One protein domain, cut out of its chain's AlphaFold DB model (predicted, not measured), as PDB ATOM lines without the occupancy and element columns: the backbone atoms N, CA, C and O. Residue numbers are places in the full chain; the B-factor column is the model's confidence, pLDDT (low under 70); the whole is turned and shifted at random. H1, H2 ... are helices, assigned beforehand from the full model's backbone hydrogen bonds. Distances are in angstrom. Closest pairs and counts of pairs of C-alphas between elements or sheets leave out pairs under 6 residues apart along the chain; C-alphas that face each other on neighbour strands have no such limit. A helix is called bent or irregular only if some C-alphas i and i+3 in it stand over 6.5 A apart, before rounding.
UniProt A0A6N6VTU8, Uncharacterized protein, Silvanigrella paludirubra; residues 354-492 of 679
ATOM      1  N   SER A 354    -127.808 -20.360 -29.644       34.66
ATOM      2  CA  SER A 354    -127.263 -19.355 -28.713       34.66
ATOM      3  C   SER A 354    -125.778 -19.032 -28.933       34.66
ATOM      4  O   SER A 354    -125.321 -17.953 -28.542       34.66
ATOM      5  N   GLU A 355    -125.012 -19.922 -29.579       34.34
ATOM      6  CA  GLU A 355    -123.624 -19.640 -29.977       34.34
ATOM      7  C   GLU A 355    -123.562 -18.645 -31.148       34.34
ATOM      8  O   GLU A 355    -122.561 -17.957 -31.303       34.34
ATOM      9  N   ILE A 356    -124.624 -18.470 -31.935       34.78
ATOM     10  CA  ILE A 356    -124.600 -17.572 -33.100       34.78
ATOM     11  C   ILE A 356    -124.832 -16.105 -32.687       34.78
ATOM     12  O   ILE A 356    -124.165 -15.204 -33.198       34.78
ATOM     13  N   SER A 357    -125.721 -15.838 -31.721       35.47
ATOM     14  CA  SER A 357    -126.091 -14.471 -31.298       35.47
ATOM     15  C   SER A 357    -125.127 -13.820 -30.294       35.47
ATOM     16  O   SER A 357    -125.196 -12.612 -30.063       35.47
ATOM     17  N   SER A 358    -124.234 -14.603 -29.685       46.56
ATOM     18  CA  SER A 358    -123.297 -14.174 -28.632       46.56
ATOM     19  C   SER A 358    -121.848 -14.031 -29.114       46.56
ATOM     20  O   SER A 358    -120.962 -13.680 -28.328       46.56
ATOM     21  N   TYR A 359    -121.585 -14.254 -30.406       53.69
ATOM     22  CA  TYR A 359    -120.234 -14.138 -30.943       53.69
ATOM     23  C   TYR A 359    -119.747 -12.679 -30.973       53.69
ATOM     24  O   TYR A 359    -120.289 -11.805 -31.662       53.69
ATOM     25  N   LEU A 360    -118.652 -12.413 -30.265       61.81
ATOM     26  CA  LEU A 360    -117.909 -11.162 -30.298       61.81
ATOM     27  C   LEU A 360    -116.455 -11.457 -30.645       61.81
ATOM     28  O   LEU A 360    -115.718 -12.027 -29.852       61.81
ATOM     29  N   ASN A 361    -116.012 -10.983 -31.809       76.38
ATOM     30  CA  ASN A 361    -114.602 -11.099 -32.162       76.38
ATOM     31  C   ASN A 361    -113.692 -10.292 -31.213       76.38
ATOM     32  O   ASN A 361    -114.109  -9.298 -30.604       76.38
ATOM     33  N   PHE A 362    -112.416 -10.667 -31.170       79.62
ATOM     34  CA  PHE A 362    -111.345 -10.075 -30.368       79.62
ATOM     35  C   PHE A 362    -111.358  -8.541 -30.384       79.62
ATOM     36  O   PHE A 362    -111.289  -7.884 -29.342       79.62
ATOM     37  N   SER A 363    -111.495  -7.939 -31.571       78.50
ATOM     38  CA  SER A 363    -111.472  -6.481 -31.716       78.50
ATOM     39  C   SER A 363    -112.708  -5.816 -31.105       78.50
ATOM     40  O   SER A 363    -112.591  -4.703 -30.583       78.50
ATOM     41  N   LYS A 364    -113.885  -6.453 -31.184       81.69
ATOM     42  CA  LYS A 364    -115.123  -5.978 -30.548       81.69
ATOM     43  C   LYS A 364    -115.048  -6.135 -29.031       81.69
ATOM     44  O   LYS A 364    -115.415  -5.178 -28.351       81.69
ATOM     45  N   ILE A 365    -114.532  -7.262 -28.527       83.56
ATOM     46  CA  ILE A 365    -114.302  -7.489 -27.088       83.56
ATOM     47  C   ILE A 365    -113.431  -6.365 -26.526       83.56
ATOM     48  O   ILE A 365    -113.885  -5.606 -25.669       83.56
ATOM     49  N   CYS A 366    -112.232  -6.170 -27.088       93.00
ATOM     50  CA  CYS A 366    -111.284  -5.186 -26.564       93.00
ATOM     51  C   CYS A 366    -111.857  -3.760 -26.574       93.00
ATOM     52  O   CYS A 366    -111.719  -2.988 -25.621       93.00
ATOM     53  N   LYS A 367    -112.536  -3.396 -27.672       90.88
ATOM     54  CA  LYS A 367    -113.157  -2.078 -27.826       90.88
ATOM     55  C   LYS A 367    -114.282  -1.858 -26.811       90.88
ATOM     56  O   LYS A 367    -114.346  -0.776 -26.232       90.88
ATOM     57  N   LYS A 368    -115.168  -2.842 -26.618       88.75
ATOM     58  CA  LYS A 368    -116.302  -2.742 -25.686       88.75
ATOM     59  C   LYS A 368    -115.835  -2.680 -24.232       88.75
ATOM     60  O   LYS A 368    -116.281  -1.784 -23.525       88.75
ATOM     61  N   ILE A 369    -114.888  -3.528 -23.817       91.44
ATOM     62  CA  ILE A 369    -114.310  -3.471 -22.460       91.44
ATOM     63  C   ILE A 369    -113.683  -2.092 -22.213       91.44
ATOM     64  O   ILE A 369    -113.987  -1.430 -21.220       91.44
ATOM     65  N   THR A 370    -112.893  -1.590 -23.169       94.06
ATOM     66  CA  THR A 370    -112.294  -0.252 -23.048       94.06
ATOM     67  C   THR A 370    -113.341   0.867 -23.008       94.06
ATOM     68  O   THR A 370    -113.168   1.851 -22.292       94.06
ATOM     69  N   TRP A 371    -114.435   0.747 -23.761       89.50
ATOM     70  CA  TRP A 371    -115.540   1.710 -23.733       89.50
ATOM     71  C   TRP A 371    -116.267   1.726 -22.382       89.50
ATOM     72  O   TRP A 371    -116.558   2.804 -21.857       89.50
ATOM     73  N   ASN A 372    -116.538   0.546 -21.820       86.19
ATOM     74  CA  ASN A 372    -117.283   0.381 -20.576       86.19
ATOM     75  C   ASN A 372    -116.524   0.980 -19.383       86.19
ATOM     76  O   ASN A 372    -117.089   1.784 -18.637       86.19
ATOM     77  N   HIS A 373    -115.235   0.653 -19.262       87.62
ATOM     78  CA  HIS A 373    -114.424   0.962 -18.075       87.62
ATOM     79  C   HIS A 373    -113.488   2.161 -18.275       87.62
ATOM     80  O   HIS A 373    -113.290   2.985 -17.384       87.62
ATOM     81  N   GLY A 374    -112.971   2.340 -19.489       85.38
ATOM     82  CA  GLY A 374    -111.898   3.280 -19.807       85.38
ATOM     83  C   GLY A 374    -112.350   4.572 -20.473       85.38
ATOM     84  O   GLY A 374    -111.605   5.106 -21.288       85.38
ATOM     85  N   LYS A 375    -113.538   5.116 -20.173       84.81
ATOM     86  CA  LYS A 375    -114.160   6.231 -20.935       84.81
ATOM     87  C   LYS A 375    -113.218   7.397 -21.272       84.81
ATOM     88  O   LYS A 375    -113.228   7.895 -22.396       84.81
ATOM     89  N   SER A 376    -112.409   7.856 -20.311       86.44
ATOM     90  CA  SER A 376    -111.438   8.942 -20.540       86.44
ATOM     91  C   SER A 376    -110.329   8.532 -21.514       86.44
ATOM     92  O   SER A 376    -109.987   9.301 -22.408       86.44
ATOM     93  N   PHE A 377    -109.797   7.319 -21.363       90.69
ATOM     94  CA  PHE A 377    -108.796   6.755 -22.264       90.69
ATOM     95  C   PHE A 377    -109.377   6.481 -23.657       90.69
ATOM     96  O   PHE A 377    -108.779   6.886 -24.650       90.69
ATOM     97  N   TYR A 378    -110.571   5.886 -23.738       90.31
ATOM     98  CA  TYR A 378    -111.271   5.604 -24.990       90.31
ATOM     99  C   TYR A 378    -111.447   6.863 -25.841       90.31
ATOM    100  O   TYR A 378    -111.145   6.844 -27.030       90.31
ATOM    101  N   ILE A 379    -111.915   7.964 -25.241       87.31
ATOM    102  CA  ILE A 379    -112.115   9.232 -25.958       87.31
ATOM    103  C   ILE A 379    -110.775   9.789 -26.446       87.31
ATOM    104  O   ILE A 379    -110.659  10.162 -27.612       87.31
ATOM    105  N   SER A 380    -109.755   9.815 -25.583       89.88
ATOM    106  CA  SER A 380    -108.421  10.302 -25.954       89.88
ATOM    107  C   SER A 380    -107.790   9.463 -27.064       89.88
ATOM    108  O   SER A 380    -107.144  10.020 -27.946       89.88
ATOM    109  N   SER A 381    -108.019   8.149 -27.084       92.62
ATOM    110  CA  SER A 381    -107.453   7.251 -28.091       92.62
ATOM    111  C   SER A 381    -108.153   7.319 -29.448       92.62
ATOM    112  O   SER A 381    -107.607   6.819 -30.429       92.62
ATOM    113  N   LEU A 382    -109.308   7.990 -29.575       91.06
ATOM    114  CA  LEU A 382    -109.993   8.154 -30.866       91.06
ATOM    115  C   LEU A 382    -109.131   8.858 -31.919       91.06
ATOM    116  O   LEU A 382    -109.300   8.571 -33.104       91.06
ATOM    117  N   VAL A 383    -108.199   9.721 -31.500       91.69
ATOM    118  CA  VAL A 383    -107.273  10.411 -32.411       91.69
ATOM    119  C   VAL A 383    -106.164   9.500 -32.940       91.69
ATOM    120  O   VAL A 383    -105.515   9.868 -33.917       91.69
ATOM    121  N   LEU A 384    -105.930   8.332 -32.327       92.38
ATOM    122  CA  LEU A 384    -104.898   7.391 -32.761       92.38
ATOM    123  C   LEU A 384    -105.214   6.802 -34.147       92.38
ATOM    124  O   LEU A 384    -106.383   6.598 -34.492       92.38
ATOM    125  N   PRO A 385    -104.178   6.451 -34.935       88.31
ATOM    126  CA  PRO A 385    -104.340   5.575 -36.093       88.31
ATOM    127  C   PRO A 385    -105.056   4.273 -35.708       88.31
ATOM    128  O   PRO A 385    -104.846   3.756 -34.613       88.31
ATOM    129  N   ILE A 386    -105.869   3.722 -36.617       85.38
ATOM    130  CA  ILE A 386    -106.743   2.570 -36.340       85.38
ATOM    131  C   ILE A 386    -105.996   1.362 -35.758       85.38
ATOM    132  O   ILE A 386    -106.481   0.755 -34.806       85.38
ATOM    133  N   GLU A 387    -104.811   1.042 -36.280       85.62
ATOM    134  CA  GLU A 387    -103.975  -0.055 -35.781       85.62
ATOM    135  C   GLU A 387    -103.516   0.206 -34.346       85.62
ATOM    136  O   GLU A 387    -103.809  -0.588 -33.458       85.62
ATOM    137  N   GLN A 388    -102.893   1.363 -34.095       90.50
ATOM    138  CA  GLN A 388    -102.423   1.753 -32.760       90.50
ATOM    139  C   GLN A 388    -103.570   1.806 -31.750       90.50
ATOM    140  O   GLN A 388    -103.426   1.349 -30.620       90.50
ATOM    141  N   ARG A 389    -104.731   2.320 -32.170       93.56
ATOM    142  CA  ARG A 389    -105.938   2.386 -31.348       93.56
ATOM    143  C   ARG A 389    -106.413   0.998 -30.936       93.56
ATOM    144  O   ARG A 389    -106.628   0.760 -29.754       93.56
ATOM    145  N   ASN A 390    -106.532   0.076 -31.889       88.19
ATOM    146  CA  ASN A 390    -106.976  -1.286 -31.604       88.19
ATOM    147  C   ASN A 390    -105.973  -2.035 -30.718       88.19
ATOM    148  O   ASN A 390    -106.391  -2.687 -29.766       88.19
ATOM    149  N   SER A 391    -104.669  -1.884 -30.968       94.00
ATOM    150  CA  SER A 391    -103.640  -2.451 -30.092       94.00
ATOM    151  C   SER A 391    -103.714  -1.879 -28.677       94.00
ATOM    152  O   SER A 391    -103.531  -2.603 -27.706       94.00
ATOM    153  N   SER A 392    -104.035  -0.587 -28.544       96.62
ATOM    154  CA  SER A 392    -104.144   0.058 -27.234       96.62
ATOM    155  C   SER A 392    -105.352  -0.437 -26.440       96.62
ATOM    156  O   SER A 392    -105.271  -0.586 -25.226       96.62
ATOM    157  N   TYR A 393    -106.447  -0.771 -27.130       97.12
ATOM    158  CA  TYR A 393    -107.607  -1.413 -26.515       97.12
ATOM    159  C   TYR A 393    -107.284  -2.814 -26.018       97.12
ATOM    160  O   TYR A 393    -107.787  -3.204 -24.971       97.12
ATOM    161  N   PHE A 394    -106.439  -3.558 -26.729       96.94
ATOM    162  CA  PHE A 394    -105.990  -4.864 -26.259       96.94
ATOM    163  C   PHE A 394    -105.168  -4.761 -24.970       96.94
ATOM    164  O   PHE A 394    -105.510  -5.432 -24.000       96.94
ATOM    165  N   ILE A 395    -104.157  -3.880 -24.918       96.69
ATOM    166  CA  ILE A 395    -103.368  -3.669 -23.689       96.69
ATOM    167  C   ILE A 395    -104.285  -3.260 -22.534       96.69
ATOM    168  O   ILE A 395    -104.214  -3.850 -21.461       96.69
ATOM    169  N   TYR A 396    -105.193  -2.307 -22.771       96.62
ATOM    170  CA  TYR A 396    -106.162  -1.885 -21.760       96.62
ATOM    171  C   TYR A 396    -107.040  -3.048 -21.279       96.62
ATOM    172  O   TYR A 396    -107.269  -3.192 -20.085       96.62
ATOM    173  N   THR A 397    -107.511  -3.890 -22.199       96.50
ATOM    174  CA  THR A 397    -108.363  -5.043 -21.881       96.50
ATOM    175  C   THR A 397    -107.627  -6.067 -21.034       96.50
ATOM    176  O   THR A 397    -108.188  -6.532 -20.053       96.50
ATOM    177  N   LEU A 398    -106.370  -6.378 -21.357       95.38
ATOM    178  CA  LEU A 398    -105.549  -7.256 -20.527       95.38
ATOM    179  C   LEU A 398    -105.348  -6.694 -19.121       95.38
ATOM    180  O   LEU A 398    -105.541  -7.416 -18.150       95.38
ATOM    181  N   CYS A 399    -105.018  -5.403 -19.016       94.94
ATOM    182  CA  CYS A 399    -104.876  -4.754 -17.716       94.94
ATOM    183  C   CYS A 399    -106.184  -4.828 -16.926       94.94
ATOM    184  O   CYS A 399    -106.159  -5.104 -15.736       94.94
ATOM    185  N   ARG A 400    -107.326  -4.627 -17.595       94.12
ATOM    186  CA  ARG A 400    -108.636  -4.665 -16.951       94.12
ATOM    187  C   ARG A 400    -109.028  -6.065 -16.481       94.12
ATOM    188  O   ARG A 400    -109.540  -6.180 -15.384       94.12
ATOM    189  N   LEU A 401    -108.757  -7.104 -17.273       93.25
ATOM    190  CA  LEU A 401    -109.009  -8.491 -16.866       93.25
ATOM    191  C   LEU A 401    -108.147  -8.899 -15.664       93.25
ATOM    192  O   LEU A 401    -108.623  -9.625 -14.802       93.25
ATOM    193  N   ILE A 402    -106.895  -8.432 -15.607       93.00
ATOM    194  CA  ILE A 402    -106.009  -8.665 -14.458       93.00
ATOM    195  C   ILE A 402    -106.540  -7.920 -13.224       93.00
ATOM    196  O   ILE A 402    -106.670  -8.524 -12.170       93.00
ATOM    197  N   ASP A 403    -106.897  -6.643 -13.364       89.00
ATOM    198  CA  ASP A 403    -107.449  -5.798 -12.293       89.00
ATOM    199  C   ASP A 403    -108.766  -6.368 -11.719       89.00
ATOM    200  O   ASP A 403    -108.874  -6.590 -10.511       89.00
ATOM    201  N   ASP A 404    -109.726  -6.707 -12.591       86.75
ATOM    202  CA  ASP A 404    -111.057  -7.229 -12.229       86.75
ATOM    203  C   ASP A 404    -110.992  -8.603 -11.541       86.75
ATOM    204  O   ASP A 404    -111.794  -8.889 -10.650       86.75
ATOM    205  N   ALA A 405    -110.012  -9.446 -11.889       86.12
ATOM    206  CA  ALA A 405    -109.899 -10.797 -11.334       86.12
ATOM    207  C   ALA A 405    -109.768 -10.814  -9.803       86.12
ATOM    208  O   ALA A 405    -110.156 -11.790  -9.157       86.12
ATOM    209  N   THR A 406    -109.233  -9.737  -9.229       74.88
ATOM    210  CA  THR A 406    -109.067  -9.523  -7.786       74.88
ATOM    211  C   THR A 406    -110.396  -9.278  -7.078       74.88
ATOM    212  O   THR A 406    -110.649  -9.833  -6.010       74.88
ATOM    213  N   ASP A 407    -111.249  -8.453  -7.683       65.44
ATOM    214  CA  ASP A 407    -112.522  -8.023  -7.104       65.44
ATOM    215  C   ASP A 407    -113.629  -9.072  -7.338       65.44
ATOM    216  O   ASP A 407    -114.553  -9.202  -6.533       65.44
ATOM    217  N   GLU A 408    -113.536  -9.859  -8.417       59.19
ATOM    218  CA  GLU A 408    -114.600 -10.772  -8.861       59.19
ATOM    219  C   GLU A 408    -114.457 -12.217  -8.341       59.19
ATOM    220  O   GLU A 408    -115.465 -12.912  -8.160       59.19
ATOM    221  N   ASN A 409    -113.236 -12.683  -8.037       56.19
ATOM    222  CA  ASN A 409    -113.000 -14.048  -7.531       56.19
ATOM    223  C   ASN A 409    -113.190 -14.209  -6.015       56.19
ATOM    224  O   ASN A 409    -113.133 -15.330  -5.508       56.19
ATOM    225  N   ILE A 410    -113.559 -13.135  -5.309       51.56
ATOM    226  CA  ILE A 410    -114.027 -13.196  -3.914       51.56
ATOM    227  C   ILE A 410    -115.211 -14.173  -3.779       51.56
ATOM    228  O   ILE A 410    -115.339 -14.863  -2.774       51.56
ATOM    229  N   LEU A 411    -116.046 -14.301  -4.820       46.09
ATOM    230  CA  LEU A 411    -117.182 -15.233  -4.853       46.09
ATOM    231  C   LEU A 411    -116.782 -16.708  -5.054       46.09
ATOM    232  O   LEU A 411    -117.612 -17.588  -4.838       46.09
ATOM    233  N   LEU A 412    -115.552 -16.986  -5.495       53.44
ATOM    234  CA  LEU A 412    -115.044 -18.338  -5.768       53.44
ATOM    235  C   LEU A 412    -113.999 -18.817  -4.747       53.44
ATOM    236  O   LEU A 412    -113.518 -19.939  -4.874       53.44
ATOM    237  N   ASN A 413    -113.656 -18.003  -3.741       62.50
ATOM    238  CA  ASN A 413    -112.581 -18.280  -2.775       62.50
ATOM    239  C   ASN A 413    -111.216 -18.608  -3.421       62.50
ATOM    240  O   ASN A 413    -110.379 -19.252  -2.789       62.50
ATOM    241  N   GLU A 414    -110.962 -18.160  -4.654       71.12
ATOM    242  CA  GLU A 414    -109.652 -18.291  -5.303       71.12
ATOM    243  C   GLU A 414    -108.992 -16.914  -5.487       71.12
ATOM    244  O   GLU A 414    -109.693 -15.944  -5.779       71.12
ATOM    245  N   PRO A 415    -107.655 -16.797  -5.354       80.31
ATOM    246  CA  PRO A 415    -106.948 -15.547  -5.637       80.31
ATOM    247  C   PRO A 415    -107.097 -15.152  -7.113       80.31
ATOM    248  O   PRO A 415    -106.883 -15.980  -8.003       80.31
ATOM    249  N   GLY A 416    -107.395 -13.885  -7.397       86.31
ATOM    250  CA  GLY A 416    -107.443 -13.344  -8.760       86.31
ATOM    251  C   GLY A 416    -106.115 -13.475  -9.501       86.31
ATOM    252  O   GLY A 416    -106.087 -13.810 -10.688       86.31
ATOM    253  N   SER A 417    -105.006 -13.336  -8.778       90.56
ATOM    254  CA  SER A 417    -103.639 -13.540  -9.261       90.56
ATOM    255  C   SER A 417    -103.408 -14.931  -9.861       90.56
ATOM    256  O   SER A 417    -102.611 -15.071 -10.798       90.56
ATOM    257  N   LYS A 418    -104.145 -15.957  -9.409       89.75
ATOM    258  CA  LYS A 418    -104.098 -17.307  -9.990       89.75
ATOM    259  C   LYS A 418    -104.636 -17.303 -11.423       89.75
ATOM    260  O   LYS A 418    -103.958 -17.804 -12.321       89.75
ATOM    261  N   PHE A 419    -105.798 -16.684 -11.652       90.75
ATOM    262  CA  PHE A 419    -106.361 -16.510 -12.996       90.75
ATOM    263  C   PHE A 419    -105.433 -15.679 -13.882       90.75
ATOM    264  O   PHE A 419    -105.128 -16.091 -15.001       90.75
ATOM    265  N   SER A 420    -104.931 -14.549 -13.380       94.06
ATOM    266  CA  SER A 420    -104.019 -13.685 -14.136       94.06
ATOM    267  C   SER A 420    -102.752 -14.427 -14.565       94.06
ATOM    268  O   SER A 420    -102.307 -14.306 -15.707       94.06
ATOM    269  N   THR A 421    -102.190 -15.258 -13.684       92.81
ATOM    270  CA  THR A 421    -101.008 -16.074 -14.000       92.81
ATOM    271  C   THR A 421    -101.318 -17.113 -15.078       92.81
ATOM    272  O   THR A 421    -100.556 -17.258 -16.035       92.81
ATOM    273  N   GLN A 422    -102.460 -17.801 -14.971       90.88
ATOM    274  CA  GLN A 422    -102.921 -18.737 -16.001       90.88
ATOM    275  C   GLN A 422    -103.137 -18.034 -17.347       90.88
ATOM    276  O   GLN A 422    -102.674 -18.530 -18.373       90.88
ATOM    277  N   LEU A 423    -103.749 -16.845 -17.343       92.81
ATOM    278  CA  LEU A 423    -103.956 -16.013 -18.528       92.81
ATOM    279  C   LEU A 423    -102.630 -15.695 -19.232       92.81
ATOM    280  O   LEU A 423    -102.517 -15.899 -20.442       92.81
ATOM    281  N   LEU A 424    -101.604 -15.248 -18.494       93.44
ATOM    282  CA  LEU A 424    -100.289 -14.973 -19.086       93.44
ATOM    283  C   LEU A 424     -99.606 -16.234 -19.610       93.44
ATOM    284  O   LEU A 424     -98.994 -16.184 -20.674       93.44
ATOM    285  N   ASN A 425     -99.714 -17.360 -18.905       91.00
ATOM    286  CA  ASN A 425     -99.147 -18.624 -19.373       91.00
ATOM    287  C   ASN A 425     -99.802 -19.067 -20.685       91.00
ATOM    288  O   ASN A 425     -99.093 -19.382 -21.636       91.00
ATOM    289  N   VAL A 426    -101.129 -18.977 -20.801       89.88
ATOM    290  CA  VAL A 426    -101.845 -19.280 -22.051       89.88
ATOM    291  C   VAL A 426    -101.468 -18.303 -23.168       89.88
ATOM    292  O   VAL A 426    -101.415 -18.688 -24.334       89.88
ATOM    293  N   PHE A 427    -101.186 -17.038 -22.860       91.00
ATOM    294  CA  PHE A 427    -100.888 -16.024 -23.878       91.00
ATOM    295  C   PHE A 427     -99.427 -16.024 -24.351       91.00
ATOM    296  O   PHE A 427     -99.170 -15.620 -25.485       91.00
ATOM    297  N   TRP A 428     -98.493 -16.501 -23.524       92.31
ATOM    298  CA  TRP A 428     -97.061 -16.594 -23.848       92.31
ATOM    299  C   TRP A 428     -96.544 -18.021 -24.078       92.31
ATOM    300  O   TRP A 428     -95.388 -18.164 -24.460       92.31
ATOM    301  N   SER A 429     -97.360 -19.059 -23.878       83.88
ATOM    302  CA  SER A 429     -97.011 -20.442 -24.249       83.88
ATOM    303  C   SER A 429     -96.707 -20.546 -25.749       83.88
ATOM    304  O   SER A 429     -97.298 -19.806 -26.529       83.88
ATOM    305  N   ASP A 430     -95.863 -21.472 -26.195       72.56
ATOM    306  CA  ASP A 430     -95.756 -21.806 -27.625       72.56
ATOM    307  C   ASP A 430     -96.839 -22.816 -28.052       72.56
ATOM    308  O   ASP A 430     -97.366 -22.726 -29.165       72.56
ATOM    309  N   ASP A 431     -97.275 -23.672 -27.125       67.25
ATOM    310  CA  ASP A 431     -98.283 -24.709 -27.341       67.25
ATOM    311  C   ASP A 431     -99.715 -24.206 -27.097       67.25
ATOM    312  O   ASP A 431     -99.964 -23.347 -26.244       67.25
ATOM    313  N   ILE A 432    -100.669 -24.763 -27.855       55.09
ATOM    314  CA  ILE A 432    -102.118 -24.490 -27.751       55.09
ATOM    315  C   ILE A 432    -102.794 -25.524 -26.831       55.09
ATOM    316  O   ILE A 432    -103.990 -25.768 -26.946       55.09
ATOM    317  N   GLU A 433    -102.060 -26.163 -25.916       55.91
ATOM    318  CA  GLU A 433    -102.696 -26.960 -24.861       55.91
ATOM    319  C   GLU A 433    -103.429 -26.014 -23.908       55.91
ATOM    320  O   GLU A 433    -102.905 -25.520 -22.910       55.91
ATOM    321  N   ILE A 434    -104.657 -25.680 -24.289       60.69
ATOM    322  CA  ILE A 434    -105.567 -24.925 -23.456       60.69
ATOM    323  C   ILE A 434    -106.121 -25.925 -22.449       60.69
ATOM    324  O   ILE A 434    -106.766 -26.890 -22.848       60.69
ATOM    325  N   LEU A 435    -105.851 -25.711 -21.159       59.75
ATOM    326  CA  LEU A 435    -106.469 -26.518 -20.111       59.75
ATOM    327  C   LEU A 435    -107.992 -26.426 -20.261       59.75
ATOM    328  O   LEU A 435    -108.519 -25.310 -20.331       59.75
ATOM    329  N   ASP A 436    -108.678 -27.571 -20.285       60.66
ATOM    330  CA  ASP A 436    -110.133 -27.650 -20.494       60.66
ATOM    331  C   ASP A 436    -110.911 -26.727 -19.531       60.66
ATOM    332  O   ASP A 436    -111.906 -26.109 -19.914       60.66
ATOM    333  N   ASP A 437    -110.388 -26.518 -18.319       74.81
ATOM    334  CA  ASP A 437    -111.001 -25.677 -17.284       74.81
ATOM    335  C   ASP A 437    -110.730 -24.163 -17.437       74.81
ATOM    336  O   ASP A 437    -111.423 -23.338 -16.834       74.81
ATOM    337  N   PHE A 438    -109.748 -23.746 -18.248       83.19
ATOM    338  CA  PHE A 438    -109.371 -22.329 -18.370       83.19
ATOM    339  C   PHE A 438    -110.350 -21.522 -19.229       83.19
ATOM    340  O   PHE A 438    -110.660 -20.373 -18.906       83.19
ATOM    341  N   ILE A 439    -110.855 -22.090 -20.329       82.69
ATOM    342  CA  ILE A 439    -111.749 -21.353 -21.240       82.69
ATOM    343  C   ILE A 439    -113.055 -20.942 -20.551       82.69
ATOM    344  O   ILE A 439    -113.425 -19.772 -20.683       82.69
ATOM    345  N   PRO A 440    -113.742 -21.812 -19.785       83.12
ATOM    346  CA  PRO A 440    -114.905 -21.400 -19.000       83.12
ATOM    347  C   PRO A 440    -114.606 -20.224 -18.062       83.12
ATOM    348  O   PRO A 440    -115.394 -19.276 -17.979       83.12
ATOM    349  N   LEU A 441    -113.441 -20.233 -17.405       85.19
ATOM    350  CA  LEU A 441    -113.017 -19.150 -16.519       85.19
ATOM    351  C   LEU A 441    -112.760 -17.849 -17.293       85.19
ATOM    352  O   LEU A 441    -113.198 -16.777 -16.871       85.19
ATOM    353  N   LEU A 442    -112.114 -17.928 -18.457       88.06
ATOM    354  CA  LEU A 442    -111.898 -16.780 -19.337       88.06
ATOM    355  C   LEU A 442    -113.220 -16.197 -19.857       88.06
ATOM    356  O   LEU A 442    -113.399 -14.980 -19.827       88.06
ATOM    357  N   ILE A 443    -114.150 -17.050 -20.300       84.38
ATOM    358  CA  ILE A 443    -115.499 -16.648 -20.731       84.38
ATOM    359  C   ILE A 443    -116.180 -15.866 -19.618       84.38
ATOM    360  O   ILE A 443    -116.717 -14.789 -19.881       84.38
ATOM    361  N   LYS A 444    -116.138 -16.380 -18.384       84.69
ATOM    362  CA  LYS A 444    -116.737 -15.723 -17.221       84.69
ATOM    363  C   LYS A 444    -116.154 -14.323 -17.013       84.69
ATOM    364  O   LYS A 444    -116.918 -13.362 -17.022       84.69
ATOM    365  N   ASN A 445    -114.830 -14.203 -16.904       87.50
ATOM    366  CA  ASN A 445    -114.154 -12.920 -16.658       87.50
ATOM    367  C   ASN A 445    -114.411 -11.908 -17.792       87.50
ATOM    368  O   ASN A 445    -114.799 -10.771 -17.542       87.50
ATOM    369  N   ILE A 446    -114.297 -12.321 -19.061       88.94
ATOM    370  CA  ILE A 446    -114.596 -11.428 -20.196       88.94
ATOM    371  C   ILE A 446    -116.068 -11.001 -20.193       88.94
ATOM    372  O   ILE A 446    -116.374  -9.837 -20.468       88.94
ATOM    373  N   SER A 447    -116.986 -11.924 -19.895       82.44
ATOM    374  CA  SER A 447    -118.421 -11.632 -19.887       82.44
ATOM    375  C   SER A 447    -118.792 -10.620 -18.804       82.44
ATOM    376  O   SER A 447    -119.617  -9.736 -19.057       82.44
ATOM    377  N   LEU A 448    -118.151 -10.712 -17.634       81.94
ATOM    378  CA  LEU A 448    -118.304  -9.761 -16.532       81.94
ATOM    379  C   LEU A 448    -117.809  -8.369 -16.936       81.94
ATOM    380  O   LEU A 448    -118.600  -7.424 -16.927       81.94
ATOM    381  N   SER A 449    -116.580  -8.247 -17.450       85.25
ATOM    382  CA  SER A 449    -116.062  -6.953 -17.919       85.25
ATOM    383  C   SER A 449    -116.872  -6.362 -19.093       85.25
ATOM    384  O   SER A 449    -116.882  -5.140 -19.292       85.25
ATOM    385  N   LEU A 450    -117.555  -7.189 -19.893       82.06
ATOM    386  CA  LEU A 450    -118.417  -6.744 -20.995       82.06
ATOM    387  C   LEU A 450    -119.848  -6.386 -20.583       82.06
ATOM    388  O   LEU A 450    -120.510  -5.669 -21.341       82.06
ATOM    389  N   TYR A 451    -120.323  -6.878 -19.439       75.62
ATOM    390  CA  TYR A 451    -121.748  -6.945 -19.094       75.62
ATOM    391  C   TYR A 451    -122.581  -7.702 -20.148       75.62
ATOM    392  O   TYR A 451    -123.730  -7.353 -20.424       75.62
ATOM    393  N   SER A 452    -121.989  -8.716 -20.787       70.56
ATOM    394  CA  SER A 452    -122.647  -9.556 -21.796       70.56
ATOM    395  C   SER A 452    -121.957 -10.909 -21.918       70.56
ATOM    396  O   SER A 452    -120.732 -10.943 -21.962       70.56
ATOM    397  N   VAL A 453    -122.723 -11.992 -22.062       69.00
ATOM    398  CA  VAL A 453    -122.173 -13.346 -22.239       69.00
ATOM    399  C   VAL A 453    -121.483 -13.476 -23.597       69.00
ATOM    400  O   VAL A 453    -122.062 -13.109 -24.622       69.00
ATOM    401  N   ILE A 454    -120.264 -14.015 -23.596       69.25
ATOM    402  CA  ILE A 454    -119.566 -14.448 -24.811       69.25
ATOM    403  C   ILE A 454    -119.556 -15.971 -24.921       69.25
ATOM    404  O   ILE A 454    -119.535 -16.676 -23.914       69.25
ATOM    405  N   ASN A 455    -119.557 -16.482 -26.149       64.56
ATOM    406  CA  ASN A 455    -119.440 -17.917 -26.401       64.56
ATOM    407  C   ASN A 455    -117.977 -18.399 -26.396       64.56
ATOM    408  O   ASN A 455    -117.020 -17.617 -26.388       64.56
ATOM    409  N   TYR A 456    -117.825 -19.719 -26.463       70.19
ATOM    410  CA  TYR A 456    -116.538 -20.406 -26.533       70.19
ATOM    411  C   TYR A 456    -115.669 -19.949 -27.714       70.19
ATOM    412  O   TYR A 456    -114.480 -19.676 -27.544       70.19
ATOM    413  N   ASP A 457    -116.259 -19.764 -28.896       64.62
ATOM    414  CA  ASP A 457    -115.520 -19.307 -30.078       64.62
ATOM    415  C   ASP A 457    -114.982 -17.878 -29.943       64.62
ATOM    416  O   ASP A 457    -113.899 -17.579 -30.441       64.62
ATOM    417  N   SER A 458    -115.690 -16.995 -29.239       75.19
ATOM    418  CA  SER A 458    -115.226 -15.638 -28.931       75.19
ATOM    419  C   SER A 458    -114.030 -15.663 -27.985       75.19
ATOM    420  O   SER A 458    -113.089 -14.891 -28.162       75.19
ATOM    421  N   ALA A 459    -114.045 -16.561 -26.996       79.44
ATOM    422  CA  ALA A 459    -112.923 -16.753 -26.086       79.44
ATOM    423  C   ALA A 459    -111.698 -17.320 -26.820       79.44
ATOM    424  O   ALA A 459    -110.587 -16.831 -26.620       79.44
ATOM    425  N   LEU A 460    -111.892 -18.279 -27.729       75.88
ATOM    426  CA  LEU A 460    -110.812 -18.794 -28.571       75.88
ATOM    427  C   LEU A 460    -110.266 -17.743 -29.542       75.88
ATOM    428  O   LEU A 460    -109.048 -17.593 -29.647       75.88
ATOM    429  N   ASP A 461    -111.136 -16.983 -30.211       76.38
ATOM    430  CA  ASP A 461    -110.730 -15.865 -31.068       76.38
ATOM    431  C   ASP A 461    -109.942 -14.823 -30.261       76.38
ATOM    432  O   ASP A 461    -108.914 -14.325 -30.726       76.38
ATOM    433  N   PHE A 462    -110.366 -14.542 -29.025       85.62
ATOM    434  CA  PHE A 462    -109.634 -13.674 -28.113       85.62
ATOM    435  C   PHE A 462    -108.236 -14.228 -27.814       85.62
ATOM    436  O   PHE A 462    -107.262 -13.540 -28.109       85.62
ATOM    437  N   ILE A 463    -108.116 -15.477 -27.346       82.88
ATOM    438  CA  ILE A 463    -106.827 -16.132 -27.050       82.88
ATOM    439  C   ILE A 463    -105.888 -16.084 -28.263       82.88
ATOM    440  O   ILE A 463    -104.744 -15.633 -28.157       82.88
ATOM    441  N   MET A 464    -106.358 -16.526 -29.432       79.00
ATOM    442  CA  MET A 464    -105.535 -16.618 -30.642       79.00
ATOM    443  C   MET A 464    -105.027 -15.246 -31.091       79.00
ATOM    444  O   MET A 464    -103.832 -15.076 -31.345       79.00
ATOM    445  N   ASN A 465    -105.907 -14.244 -31.160       82.75
ATOM    446  CA  ASN A 465    -105.511 -12.906 -31.593       82.75
ATOM    447  C   ASN A 465    -104.673 -12.173 -30.543       82.75
ATOM    448  O   ASN A 465    -103.786 -11.404 -30.921       82.75
ATOM    449  N   SER A 466    -104.891 -12.427 -29.250       90.06
ATOM    450  CA  SER A 466    -104.016 -11.942 -28.180       90.06
ATOM    451  C   SER A 466    -102.589 -12.439 -28.378       90.06
ATOM    452  O   SER A 466    -101.674 -11.619 -28.439       90.06
ATOM    453  N   ARG A 467    -102.397 -13.750 -28.579       85.69
ATOM    454  CA  ARG A 467    -101.081 -14.372 -28.832       85.69
ATOM    455  C   ARG A 467    -100.392 -13.775 -30.062       85.69
ATOM    456  O   ARG A 467     -99.233 -13.362 -29.998       85.69
ATOM    457  N   LEU A 468    -101.122 -13.660 -31.175       84.44
ATOM    458  CA  LEU A 468    -100.610 -13.046 -32.407       84.44
ATOM    459  C   LEU A 468    -100.171 -11.597 -32.178       84.44
ATOM    460  O   LEU A 468     -99.090 -11.194 -32.609       84.44
ATOM    461  N   LEU A 469    -100.997 -10.803 -31.494       88.31
ATOM    462  CA  LEU A 469    -100.710  -9.393 -31.268       88.31
ATOM    463  C   LEU A 469     -99.545  -9.186 -30.292       88.31
ATOM    464  O   LEU A 469     -98.715  -8.311 -30.536       88.31
ATOM    465  N   ILE A 470     -99.445 -10.009 -29.243       93.31
ATOM    466  CA  ILE A 470     -98.306 -10.051 -28.314       93.31
ATOM    467  C   ILE A 470     -97.005 -10.274 -29.083       93.31
ATOM    468  O   ILE A 470     -96.066  -9.486 -28.939       93.31
ATOM    469  N   LYS A 471     -96.972 -11.287 -29.957       89.00
ATOM    470  CA  LYS A 471     -95.799 -11.604 -30.783       89.00
ATOM    471  C   LYS A 471     -95.458 -10.465 -31.745       89.00
ATOM    472  O   LYS A 471     -94.311 -10.023 -31.791       89.00
ATOM    473  N   ASN A 472     -96.457  -9.937 -32.454       87.50
ATOM    474  CA  ASN A 472     -96.285  -8.861 -33.438       87.50
ATOM    475  C   ASN A 472     -95.770  -7.554 -32.821       87.50
ATOM    476  O   ASN A 472     -95.003  -6.831 -33.453       87.50
ATOM    477  N   LEU A 473     -96.202  -7.234 -31.602       90.94
ATOM    478  CA  LEU A 473     -95.747  -6.051 -30.869       90.94
ATOM    479  C   LEU A 473     -94.478  -6.311 -30.047       90.94
ATOM    480  O   LEU A 473     -93.932  -5.364 -29.478       90.94
ATOM    481  N   SER A 474     -94.019  -7.567 -29.984       93.94
ATOM    482  CA  SER A 474     -92.927  -8.014 -29.116       93.94
ATOM    483  C   SER A 474     -93.133  -7.527 -27.679       93.94
ATOM    484  O   SER A 474     -92.269  -6.854 -27.098       93.94
ATOM    485  N   LEU A 475     -94.337  -7.787 -27.154       95.12
ATOM    486  CA  LEU A 475     -94.678  -7.489 -25.768       95.12
ATOM    487  C   LEU A 475     -93.947  -8.467 -24.851       95.12
ATOM    488  O   LEU A 475     -93.987  -9.682 -25.043       95.12
ATOM    489  N   GLU A 476     -93.280  -7.914 -23.849       94.69
ATOM    490  CA  GLU A 476     -92.498  -8.683 -22.891       94.69
ATOM    491  C   GLU A 476     -93.402  -9.101 -21.734       94.69
ATOM    492  O   GLU A 476     -94.086  -8.262 -21.142       94.69
ATOM    493  N   LYS A 477     -93.399 -10.402 -21.422       95.62
ATOM    494  CA  LYS A 477     -94.234 -10.988 -20.366       95.62
ATOM    495  C   LYS A 477     -93.982 -10.329 -19.005       95.62
ATOM    496  O   LYS A 477     -94.933 -10.089 -18.269       95.62
ATOM    497  N   VAL A 478     -92.729  -9.947 -18.741       96.81
ATOM    498  CA  VAL A 478     -92.275  -9.349 -17.475       96.81
ATOM    499  C   VAL A 478     -93.096  -8.128 -17.049       96.81
ATOM    500  O   VAL A 478     -93.399  -7.978 -15.874       96.81
ATOM    501  N   TYR A 479     -93.552  -7.287 -17.985       96.19
ATOM    502  CA  TYR A 479     -94.353  -6.106 -17.636       96.19
ATOM    503  C   TYR A 479     -95.772  -6.456 -17.178       96.19
ATOM    504  O   TYR A 479     -96.375  -5.713 -16.408       96.19
ATOM    505  N   PHE A 480     -96.313  -7.582 -17.644       95.62
ATOM    506  CA  PHE A 480     -97.582  -8.106 -17.150       95.62
ATOM    507  C   PHE A 480     -97.390  -8.888 -15.844       95.62
ATOM    508  O   PHE A 480     -98.268  -8.856 -14.990       95.62
ATOM    509  N   GLU A 481     -96.245  -9.544 -15.650       97.00
ATOM    510  CA  GLU A 481     -95.881 -10.176 -14.372       97.00
ATOM    511  C   GLU A 481     -95.674  -9.129 -13.263       97.00
ATOM    512  O   GLU A 481     -96.118  -9.329 -12.131       97.00
ATOM    513  N   ASP A 482     -95.100  -7.967 -13.588       97.38
ATOM    514  CA  ASP A 482     -95.055  -6.806 -12.692       97.38
ATOM    515  C   ASP A 482     -96.467  -6.299 -12.354       97.38
ATOM    516  O   ASP A 482     -96.735  -5.958 -11.200       97.38
ATOM    517  N   LEU A 483     -97.387  -6.294 -13.326       96.19
ATOM    518  CA  LEU A 483     -98.788  -5.924 -13.100       96.19
ATOM    519  C   LEU A 483     -99.490  -6.908 -12.154       96.19
ATOM    520  O   LEU A 483    -100.161  -6.476 -11.220       96.19
ATOM    521  N   ILE A 484     -99.271  -8.217 -12.324       96.12
ATOM    522  CA  ILE A 484     -99.739  -9.249 -11.381       96.12
ATOM    523  C   ILE A 484     -99.084  -9.074 -10.006       96.12
ATOM    524  O   ILE A 484     -99.729  -9.254  -8.980       96.12
ATOM    525  N   SER A 485     -97.816  -8.666  -9.953       96.75
ATOM    526  CA  SER A 485     -97.149  -8.356  -8.684       96.75
ATOM    527  C   SER A 485     -97.784  -7.154  -7.978       96.75
ATOM    528  O   SER A 485     -97.779  -7.101  -6.751       96.75
ATOM    529  N   GLY A 486     -98.328  -6.191  -8.728       95.50
ATOM    530  CA  GLY A 486     -99.164  -5.111  -8.198       95.50
ATOM    531  C   GLY A 486    -100.531  -5.610  -7.730       95.50
ATOM    532  O   GLY A 486    -100.947  -5.284  -6.625       95.50
ATOM    533  N   GLN A 487    -101.178  -6.482  -8.507       93.81
ATOM    534  CA  GLN A 487    -102.425  -7.148  -8.117       93.81
ATOM    535  C   GLN A 487    -102.283  -7.897  -6.782       93.81
ATOM    536  O   GLN A 487    -103.113  -7.746  -5.891       93.81
ATOM    537  N   LEU A 488    -101.198  -8.657  -6.602       93.88
ATOM    538  CA  LEU A 488    -100.893  -9.363  -5.353       93.88
ATOM    539  C   LEU A 488    -100.738  -8.411  -4.158       93.88
ATOM    540  O   LEU A 488    -101.104  -8.769  -3.040       93.88
ATOM    541  N   MET A 489    -100.221  -7.197  -4.383       93.88
ATOM    542  CA  MET A 489    -100.168  -6.165  -3.342       93.88
ATOM    543  C   MET A 489    -101.567  -5.695  -2.936       93.88
ATOM    544  O   MET A 489    -101.737  -5.319  -1.785       93.88
ATOM    545  N   ASP A 490    -102.562  -5.730  -3.827       91.62
ATOM    546  CA  ASP A 490    -103.956  -5.387  -3.511       91.62
ATOM    547  C   ASP A 490    -104.741  -6.565  -2.892       91.62
ATOM    548  O   ASP A 490    -105.612  -6.337  -2.044       91.62
ATOM    549  N   GLU A 491    -104.420  -7.813  -3.257       89.69
ATOM    550  CA  GLU A 491    -104.954  -9.035  -2.617       89.69
ATOM    551  C   GLU A 491    -104.491  -9.165  -1.167       89.69
ATOM    552  O   GLU A 491    -105.283  -9.436  -0.263       89.69
ATOM    553  N   HIS A 492    -103.200  -8.933  -0.936       90.44
ATOM    554  CA  HIS A 492    -102.564  -8.976   0.377       90.44
ATOM    555  C   HIS A 492    -102.235  -7.565   0.857       90.44
ATOM    556  O   HIS A 492    -101.098  -7.257   1.228       90.44
TER     557      HIS A 492
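This is residues 354 to 492 of the 679 residues of an uncharacterized protein of Silvanigrella paludirubra (UniProt A0A6N6VTU8). A long helix, H4, kinked near its end, runs through the model; H2 crosses its first half, and H5 and H8 pack on its second half as a three-helix bundle. H6 packs on H4 about perpendicular to it, residues 456 to 460 of H7 touch residues 439 to 443 of H6, residues 362 to 365 of H2 touch residues 458 to 466 of H7, and H1 and H3 lie farthest out. The 139 printed residues hold eight named helices, H1 to H8, and no named strand: all helix, compact, radius of gyration of the C-alphas 14.4 A, spans 40 by 37 by 30 A.

H4, residues 386 to 412, spans 38.0 A from C-alpha 386 at (-106.743, 2.570, -36.340), with a kink of 42 degrees near residue 406; it is irregular, only just, with C-alphas 408 and 411 6.53 A apart. The others are H1, 354 to 357; H2, 362 to 373; H3, 375 to 381; H5, 416 to 428; H6, 438 to 450; H7, 456 to 473, 25.6 A; and H8, 477 to 491, 20.8 A, ending at C-alpha 491 (-104.954, -9.035, -2.617).

H4, H5 and H8 form an up-and-down bundle, each running against the one before. Residues 401 to 409 of H4 touch H5 in a hairpin, C-alphas 406 and 416 4.3 A apart. H5 and H8 touch at a shallow tilt of 8 degrees, C-alphas 417 and 484 6.2 A apart. Residues 390 to 400 of H4 touch H2, C-alphas 393 and 366 5.3 A apart. H6 and H7 touch about perpendicular, 87 degrees, C-alphas 443 and 459 5.9 A apart. H2, H3, H5, H6, H7 and H8 have every O i to N i+4 pair within hydrogen-bond range; H4 has 18 of 23.

The printed part has no cut and no long link. Confidence is under 70 for 24 residues, among them 354 to 360 and 407 to 413.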